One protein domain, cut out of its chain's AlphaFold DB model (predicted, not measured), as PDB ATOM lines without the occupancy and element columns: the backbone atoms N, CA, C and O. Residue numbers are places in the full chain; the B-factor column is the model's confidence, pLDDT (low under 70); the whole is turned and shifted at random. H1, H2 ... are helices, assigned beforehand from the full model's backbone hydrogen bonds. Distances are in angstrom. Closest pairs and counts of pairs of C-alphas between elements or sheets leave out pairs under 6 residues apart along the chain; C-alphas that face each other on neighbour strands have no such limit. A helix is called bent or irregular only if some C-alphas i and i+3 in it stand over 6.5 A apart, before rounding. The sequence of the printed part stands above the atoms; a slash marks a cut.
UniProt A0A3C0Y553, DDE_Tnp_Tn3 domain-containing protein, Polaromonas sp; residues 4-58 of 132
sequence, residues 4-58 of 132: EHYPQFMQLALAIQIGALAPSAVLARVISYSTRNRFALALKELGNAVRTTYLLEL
ATOM      1  N   GLU A   4      57.938  34.319  30.373       93.50
ATOM      2  CA  GLU A   4      57.566  33.582  29.153       93.50
ATOM      3  C   GLU A   4      56.366  34.214  28.430       93.50
ATOM      4  O   GLU A   4      56.326  34.245  27.204       93.50
ATOM      5  N   HIS A   5      55.398  34.739  29.185       92.88
ATOM      6  CA  HIS A   5      54.183  35.352  28.646       92.88
ATOM      7  C   HIS A   5      54.295  36.880  28.459       92.88
ATOM      8  O   HIS A   5      53.353  37.506  27.971       92.88
ATOM      9  N   TYR A   6      55.446  37.487  28.772       93.31
ATOM     10  CA  TYR A   6      55.666  38.934  28.670       93.31
ATOM     11  C   TYR A   6      55.339  39.531  27.287       93.31
ATOM     12  O   TYR A   6      54.630  40.541  27.240       93.31
ATOM     13  N   PRO A   7      55.736  38.913  26.152       95.06
ATOM     14  CA  PRO A   7      55.378  39.439  24.833       95.06
ATOM     15  C   PRO A   7      53.860  39.523  24.618       95.06
ATOM     16  O   PRO A   7      53.358  40.484  24.041       95.06
ATOM     17  N   GLN A   8      53.114  38.543  25.132       92.50
ATOM     18  CA  GLN A   8      51.656  38.488  25.014       92.50
ATOM     19  C   GLN A   8      50.976  39.519  25.924       92.50
ATOM     20  O   GLN A   8      49.950  40.082  25.548       92.50
ATOM     21  N   PHE A   9      51.556  39.825  27.091       93.19
ATOM     22  CA  PHE A   9      51.088  40.939  27.922       93.19
ATOM     23  C   PHE A   9      51.252  42.279  27.210       93.19
ATOM     24  O   PHE A   9      50.339  43.099  27.253       93.19
ATOM     25  N   MET A  10      52.374  42.490  26.517       95.25
ATOM     26  CA  MET A  10      52.606  43.728  25.774       95.25
ATOM     27  C   MET A  10      51.619  43.880  24.612       95.25
ATOM     28  O   MET A  10      51.034  44.945  24.430       95.25
ATOM     29  N   GLN A  11      51.363  42.800  23.869       93.88
ATOM     30  CA  GLN A  11      50.342  42.788  22.816       93.88
ATOM     31  C   GLN A  11      48.953  43.116  23.367       93.88
ATOM     32  O   GLN A  11      48.226  43.915  22.781       93.88
ATOM     33  N   LEU A  12      48.596  42.536  24.515       93.00
ATOM     34  CA  LEU A  12      47.331  42.807  25.189       93.00
ATOM     35  C   LEU A  12      47.223  44.274  25.634       93.00
ATOM     36  O   LEU A  12      46.184  44.897  25.427       93.00
ATOM     37  N   ALA A  13      48.290  44.830  26.211       93.88
ATOM     38  CA  ALA A  13      48.342  46.225  26.638       93.88
ATOM     39  C   ALA A  13      48.192  47.186  25.449       93.88
ATOM     40  O   ALA A  13      47.386  48.113  25.512       93.88
ATOM     41  N   LEU A  14      48.894  46.922  24.344       96.56
ATOM     42  CA  LEU A  14      48.778  47.706  23.116       96.56
ATOM     43  C   LEU A  14      47.370  47.617  22.521       96.56
ATOM     44  O   LEU A  14      46.801  48.647  22.179       96.56
ATOM     45  N   ALA A  15      46.780  46.419  22.457       95.12
ATOM     46  CA  ALA A  15      45.419  46.222  21.957       95.12
ATOM     47  C   ALA A  15      44.374  46.993  22.781       95.12
ATOM     48  O   ALA A  15      43.440  47.564  22.216       95.12
ATOM     49  N   ILE A  16      44.547  47.045  24.105       94.88
ATOM     50  CA  ILE A  16      43.723  47.878  24.987       94.88
ATOM     51  C   ILE A  16      43.949  49.363  24.692       94.88
ATOM     52  O   ILE A  16      42.990  50.114  24.541       94.88
ATOM     53  N   GLN A  17      45.209  49.789  24.595       94.81
ATOM     54  CA  GLN A  17      45.568  51.195  24.424       94.81
ATOM     55  C   GLN A  17      45.060  51.783  23.100       94.81
ATOM     56  O   GLN A  17      44.629  52.932  23.076       94.81
ATOM     57  N   ILE A  18      45.061  50.997  22.019       96.75
ATOM     58  CA  ILE A  18      44.513  51.411  20.717       96.75
ATOM     59  C   ILE A  18      42.986  51.243  20.620       96.75
ATOM     60  O   ILE A  18      42.408  51.511  19.572       96.75
ATOM     61  N   GLY A  19      42.325  50.762  21.680       92.75
ATOM     62  CA  GLY A  19      40.875  50.552  21.712       92.75
ATOM     63  C   GLY A  19      40.377  49.331  20.930       92.75
ATOM     64  O   GLY A  19      39.169  49.147  20.804       92.75
ATOM     65  N   ALA A  20      41.272  48.468  20.437       93.56
ATOM     66  CA  ALA A  20      40.901  47.237  19.735       93.56
ATOM     67  C   ALA A  20      40.256  46.200  20.669       93.56
ATOM     68  O   ALA A  20      39.523  45.320  20.217       93.56
ATOM     69  N   LEU A  21      40.527  46.290  21.975       90.81
ATOM     70  CA  LEU A  21      39.981  45.385  22.977       90.81
ATOM     71  C   LEU A  21      39.577  46.142  24.245       90.81
ATOM     72  O   LEU A  21      40.379  46.861  24.837       90.81
ATOM     73  N   ALA A  22      38.343  45.937  24.704       92.69
ATOM     74  CA  ALA A  22      37.879  46.534  25.951       92.69
ATOM     75  C   ALA A  22      38.538  45.850  27.170       92.69
ATOM     76  O   ALA A  22      38.497  44.618  27.268       92.69
ATOM     77  N   PRO A  23      39.062  46.608  28.156       89.31
ATOM     78  CA  PRO A  23      39.608  46.042  29.393       89.31
ATOM     79  C   PRO A  23      38.625  45.123  30.133       89.31
ATOM     80  O   PRO A  23      39.015  44.096  30.687       89.31
ATOM     81  N   SER A  24      37.334  45.460  30.106       89.56
ATOM     82  CA  SER A  24      36.266  44.651  30.703       89.56
ATOM     83  C   SER A  24      36.127  43.281  30.036       89.56
ATOM     84  O   SER A  24      35.960  42.282  30.732       89.56
ATOM     85  N   ALA A  25      36.262  43.207  28.708       87.31
ATOM     86  CA  ALA A  25      36.209  41.953  27.961       87.31
ATOM     87  C   ALA A  25      37.408  41.053  28.289       87.31
ATOM     88  O   ALA A  25      37.251  39.842  28.452       87.31
ATOM     89  N   VAL A  26      38.596  41.644  28.454       86.81
ATOM     90  CA  VAL A  26      39.794  40.930  28.922       86.81
ATOM     91  C   VAL A  26      39.552  40.333  30.297       86.81
ATOM     92  O   VAL A  26      39.772  39.140  30.493       86.81
ATOM     93  N   LEU A  27      39.065  41.146  31.236       85.62
ATOM     94  CA  LEU A  27      38.828  40.717  32.608       85.62
ATOM     95  C   LEU A  27      37.774  39.608  32.677       85.62
ATOM     96  O   LEU A  27      38.023  38.575  33.295       85.62
ATOM     97  N   ALA A  28      36.642  39.775  31.988       84.62
ATOM     98  CA  ALA A  28      35.601  38.756  31.902       84.62
ATOM     99  C   ALA A  28      36.165  37.430  31.373       84.62
ATOM    100  O   ALA A  28      35.888  36.361  31.916       84.62
ATOM    101  N   ARG A  29      37.034  37.502  30.360       82.69
ATOM    102  CA  ARG A  29      37.652  36.326  29.755       82.69
ATOM    103  C   ARG A  29      38.664  35.657  30.690       82.69
ATOM    104  O   ARG A  29      38.615  34.441  30.843       82.69
ATOM    105  N   VAL A  30      39.508  36.429  31.376       82.75
ATOM    106  CA  VAL A  30      40.441  35.928  32.405       82.75
ATOM    107  C   VAL A  30      39.698  35.238  33.551       82.75
ATOM    108  O   VAL A  30      40.128  34.172  33.978       82.75
ATOM    109  N   ILE A  31      38.574  35.801  34.003       80.06
ATOM    110  CA  ILE A  31      37.729  35.215  35.057       80.06
ATOM    111  C   ILE A  31      37.031  33.939  34.565       80.06
ATOM    112  O   ILE A  31      36.898  32.984  35.325       80.06
ATOM    113  N   SER A  32      36.608  33.900  33.297       80.69
ATOM    114  CA  SER A  32      35.912  32.742  32.716       80.69
ATOM    115  C   SER A  32      36.816  31.539  32.426       80.69
ATOM    116  O   SER A  32      36.328  30.416  32.297       80.69
ATOM    117  N   TYR A  33      38.127  31.747  32.277       77.38
ATOM    118  CA  TYR A  33      39.038  30.660  31.946       77.38
ATOM    119  C   TYR A  33      39.242  29.724  33.139       77.38
ATOM    120  O   TYR A  33      39.506  30.155  34.260       77.38
ATOM    121  N   SER A  34      39.203  28.414  32.879       61.66
ATOM    122  CA  SER A  34      39.606  27.432  33.884       61.66
ATOM    123  C   SER A  34      41.107  27.534  34.173       61.66
ATOM    124  O   SER A  34      41.886  28.058  33.368       61.66
ATOM    125  N   THR A  35      41.535  26.942  35.291       65.62
ATOM    126  CA  THR A  35      42.941  26.832  35.726       65.62
ATOM    127  C   THR A  35      43.879  26.178  34.699       65.62
ATOM    128  O   THR A  35      45.076  26.090  34.939       65.62
ATOM    129  N   ARG A  36      43.376  25.724  33.544       73.56
ATOM    130  CA  ARG A  36      44.168  25.133  32.457       73.56
ATOM    131  C   ARG A  36      44.770  26.160  31.492       73.56
ATOM    132  O   ARG A  36      45.685  25.810  30.751       73.56
ATOM    133  N   ASN A  37      44.298  27.409  31.473       86.25
ATOM    134  CA  ASN A  37      44.861  28.430  30.587       86.25
ATOM    135  C   ASN A  37      46.128  29.063  31.196       86.25
ATOM    136  O   ASN A  37      46.046  29.890  32.104       86.25
ATOM    137  N   ARG A  38      47.301  28.709  30.650       87.69
ATOM    138  CA  ARG A  38      48.610  29.209  31.113       87.69
ATOM    139  C   ARG A  38      48.763  30.731  31.010       87.69
ATOM    140  O   ARG A  38      49.329  31.329  31.917       87.69
ATOM    141  N   PHE A  39      48.207  31.366  29.976       88.25
ATOM    142  CA  PHE A  39      48.248  32.825  29.835       88.25
ATOM    143  C   PHE A  39      47.390  33.523  30.901       88.25
ATOM    144  O   PHE A  39      47.829  34.492  31.516       88.25
ATOM    145  N   ALA A  40      46.191  32.996  31.174       87.88
ATOM    146  CA  ALA A  40      45.321  33.522  32.228       87.88
ATOM    147  C   ALA A  40      45.947  33.353  33.624       87.88
ATOM    148  O   ALA A  40      45.891  34.271  34.440       87.88
ATOM    149  N   LEU A  41      46.599  32.213  33.878       88.75
ATOM    150  CA  LEU A  41      47.390  32.000  35.092       88.75
ATOM    151  C   LEU A  41      48.540  33.004  35.197       88.75
ATOM    152  O   LEU A  41      48.722  33.610  36.246       88.75
ATOM    153  N   ALA A  42      49.283  33.231  34.117       91.25
ATOM    154  CA  ALA A  42      50.394  34.174  34.124       91.25
ATOM    155  C   ALA A  42      49.932  35.628  34.360       91.25
ATOM    156  O   ALA A  42      50.595  36.355  35.096       91.25
ATOM    157  N   LEU A  43      48.772  36.033  33.822       89.75
ATOM    158  CA  LEU A  43      48.133  37.319  34.146       89.75
ATOM    159  C   LEU A  43      47.725  37.409  35.622       89.75
ATOM    160  O   LEU A  43      47.913  38.452  36.250       89.75
ATOM    161  N   LYS A  44      47.189  36.325  36.191       88.00
ATOM    162  CA  LYS A  44      46.851  36.262  37.619       88.00
ATOM    163  C   LYS A  44      48.098  36.412  38.491       88.00
ATOM    164  O   LYS A  44      48.076  37.200  39.432       88.00
ATOM    165  N   GLU A  45      49.185  35.716  38.161       91.19
ATOM    166  CA  GLU A  45      50.454  35.828  38.891       91.19
ATOM    167  C   GLU A  45      51.076  37.223  38.771       91.19
ATOM    168  O   GLU A  45      51.575  37.758  39.761       91.19
ATOM    169  N   LEU A  46      50.974  37.868  37.605       92.50
ATOM    170  CA  LEU A  46      51.364  39.270  37.448       92.50
ATOM    171  C   LEU A  46      50.551  40.182  38.382       92.50
ATOM    172  O   LEU A  46      51.122  41.008  39.093       92.50
ATOM    173  N   GLY A  47      49.229  39.996  38.434       90.75
ATOM    174  CA  GLY A  47      48.357  40.727  39.356       90.75
ATOM    175  C   GLY A  47      48.700  40.480  40.831       90.75
ATOM    176  O   GLY A  47      48.710  41.422  41.624       90.75
ATOM    177  N   ASN A  48      49.039  39.241  41.201       92.81
ATOM    178  CA  ASN A  48      49.485  38.887  42.551       92.81
ATOM    179  C   ASN A  48      50.810  39.564  42.918       92.81
ATOM    180  O   ASN A  48      50.941  40.063  44.037       92.81
ATOM    181  N   ALA A  49      51.772  39.615  41.994       95.44
ATOM    182  CA  ALA A  49      53.045  40.298  42.203       95.44
ATOM    183  C   ALA A  49      52.830  41.802  42.436       95.44
ATOM    184  O   ALA A  49      53.267  42.326  43.458       95.44
ATOM    185  N   VAL A  50      52.062  42.472  41.564       95.44
ATOM    186  CA  VAL A  50      51.718  43.901  41.710       95.44
ATOM    187  C   VAL A  50      51.004  44.165  43.038       95.44
ATOM    188  O   VAL A  50      51.365  45.087  43.770       95.44
ATOM    189  N   ARG A  51      50.019  43.327  43.390       96.06
ATOM    190  CA  ARG A  51      49.307  43.421  44.671       96.06
ATOM    191  C   ARG A  51      50.261  43.278  45.853       96.06
ATOM    192  O   ARG A  51      50.135  44.026  46.816       96.06
ATOM    193  N   THR A  52      51.178  42.318  45.801       97.50
ATOM    194  CA  THR A  52      52.124  42.051  46.891       97.50
ATOM    195  C   THR A  52      53.066  43.230  47.089       97.50
ATOM    196  O   THR A  52      53.188  43.708  48.214       97.50
ATOM    197  N   THR A  53      53.652  43.762  46.013       96.81
ATOM    198  CA  THR A  53      54.506  44.958  46.072       96.81
ATOM    199  C   THR A  53      53.762  46.142  46.685       96.81
ATOM    200  O   THR A  53      54.248  46.744  47.639       96.81
ATOM    201  N   TYR A  54      52.534  46.409  46.230       96.12
ATOM    202  CA  TYR A  54      51.714  47.480  46.796       96.12
ATOM    203  C   TYR A  54      51.390  47.265  48.284       96.12
ATOM    204  O   TYR A  54      51.420  48.206  49.073       96.12
ATOM    205  N   LEU A  55      51.078  46.033  48.699       96.38
ATOM    206  CA  LEU A  55      50.806  45.728  50.106       96.38
ATOM    207  C   LEU A  55      52.046  45.923  50.985       96.38
ATOM    208  O   LEU A  55      51.916  46.427  52.100       96.38
ATOM    209  N   LEU A  56      53.233  45.567  50.491       97.25
ATOM    210  CA  LEU A  56      54.490  45.822  51.193       97.25
ATOM    211  C   LEU A  56      54.730  47.329  51.351       97.25
ATOM    212  O   LEU A  56      54.972  47.789  52.467       97.25
ATOM    213  N   GLU A  57      54.561  48.112  50.284       96.06
ATOM    214  CA  GLU A  57      54.644  49.577  50.345       96.06
ATOM    215  C   GLU A  57      53.633  50.170  51.335       96.06
ATOM    216  O   GLU A  57      53.978  51.040  52.134       96.06
ATOM    217  N   LEU A  58      52.395  49.671  51.337       94.94
ATOM    218  CA  LEU A  58      51.341  50.105  52.254       94.94
ATOM    219  C   LEU A  58      51.691  49.831  53.727       94.94
ATOM    220  O   LEU A  58      51.356  50.623  54.614       94.94
TER     221      LEU A  58
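Overview. This is residues 4 to 58 of the 132 residues of the protein "DDE_Tnp_Tn3 domain-containing protein" of Polaromonas sp (UniProt A0A3C0Y553). Three helices make an open V with a long arm: H1 and H2 come nearest at the tight link between them and spread apart from there, and H3 begins between the open ends of that V and runs out away from it. The second part of H3, residues 47 to 58, sticks out free of the rest, and the contacts among the three helices are few. The printed part has 55 residues, with three named helices in the order H1, H2, H3 and no named strand, and its class is all helix. It is only just loose, close to compact, with a radius of gyration of the C-alphas of 12.3 A, and its C-alphas span 34 by 27 by 22 A.

Along the chain. Find C-alpha 4 at (57.566, 33.582, 29.153); here H1, residues 4 to 17, begins, and it runs 21.8 A to C-alpha 17. H1 is irregular: C-alphas 4 and 7 are 7.6 A apart, where a regular helix has about 5 A, and its line is a rough one. Go on past residues 18 to 22 to C-alpha 23 at (39.608, 46.042, 29.393), where H2, residues 23 to 32, begins; it is 14.2 A long. After residues 33 to 37 look for H3, residues 38 to 58, the longest helix, which runs 29.9 A and ends at C-alpha 58 at (51.341, 50.105, 52.254).

Arrangement. Begin at H1 and look at His 5 and Phe 39, whose C-alphas, 6.6 A apart, are the closest of H1 and H3. These two helices only just touch, with 3 pairs of C-alphas within 8 A, and their lines are about perpendicular, at 81 degrees. H1 touches H3 with residues 5 to 9 alone, and H3 touches H1 with residues 39 to 43 alone. H1 and H2 are close but not clearly touching; their closest C-alphas, those of Ile 16 and Pro 23, are 6.3 A apart. They run opposite ways at a steep tilt of 41 degrees. H2 and H3 are also close but not clearly touching, with the C-alphas of Val 30 and Ala 40 the closest, 5.4 A apart. They run opposite ways at a steep tilt of 69 degrees, only just short of about perpendicular. In H2 and H3 every O i to N i+4 pair is within hydrogen-bond range; in H1, 9 of 10 are.

Size, cuts and confidence. The two C-alphas farthest apart are those of Ala 20 and Leu 56, at 34.3 A. Without residues 47 to 58, the body has 43 residues and spans 29 by 22 by 12 A. The printed part has no cut, and both links are tight, with 5 residues each. The mean pLDDT of the printed part is 90.0; look at residues 34 to 35, in the link from H2 to H3, for the values under 70.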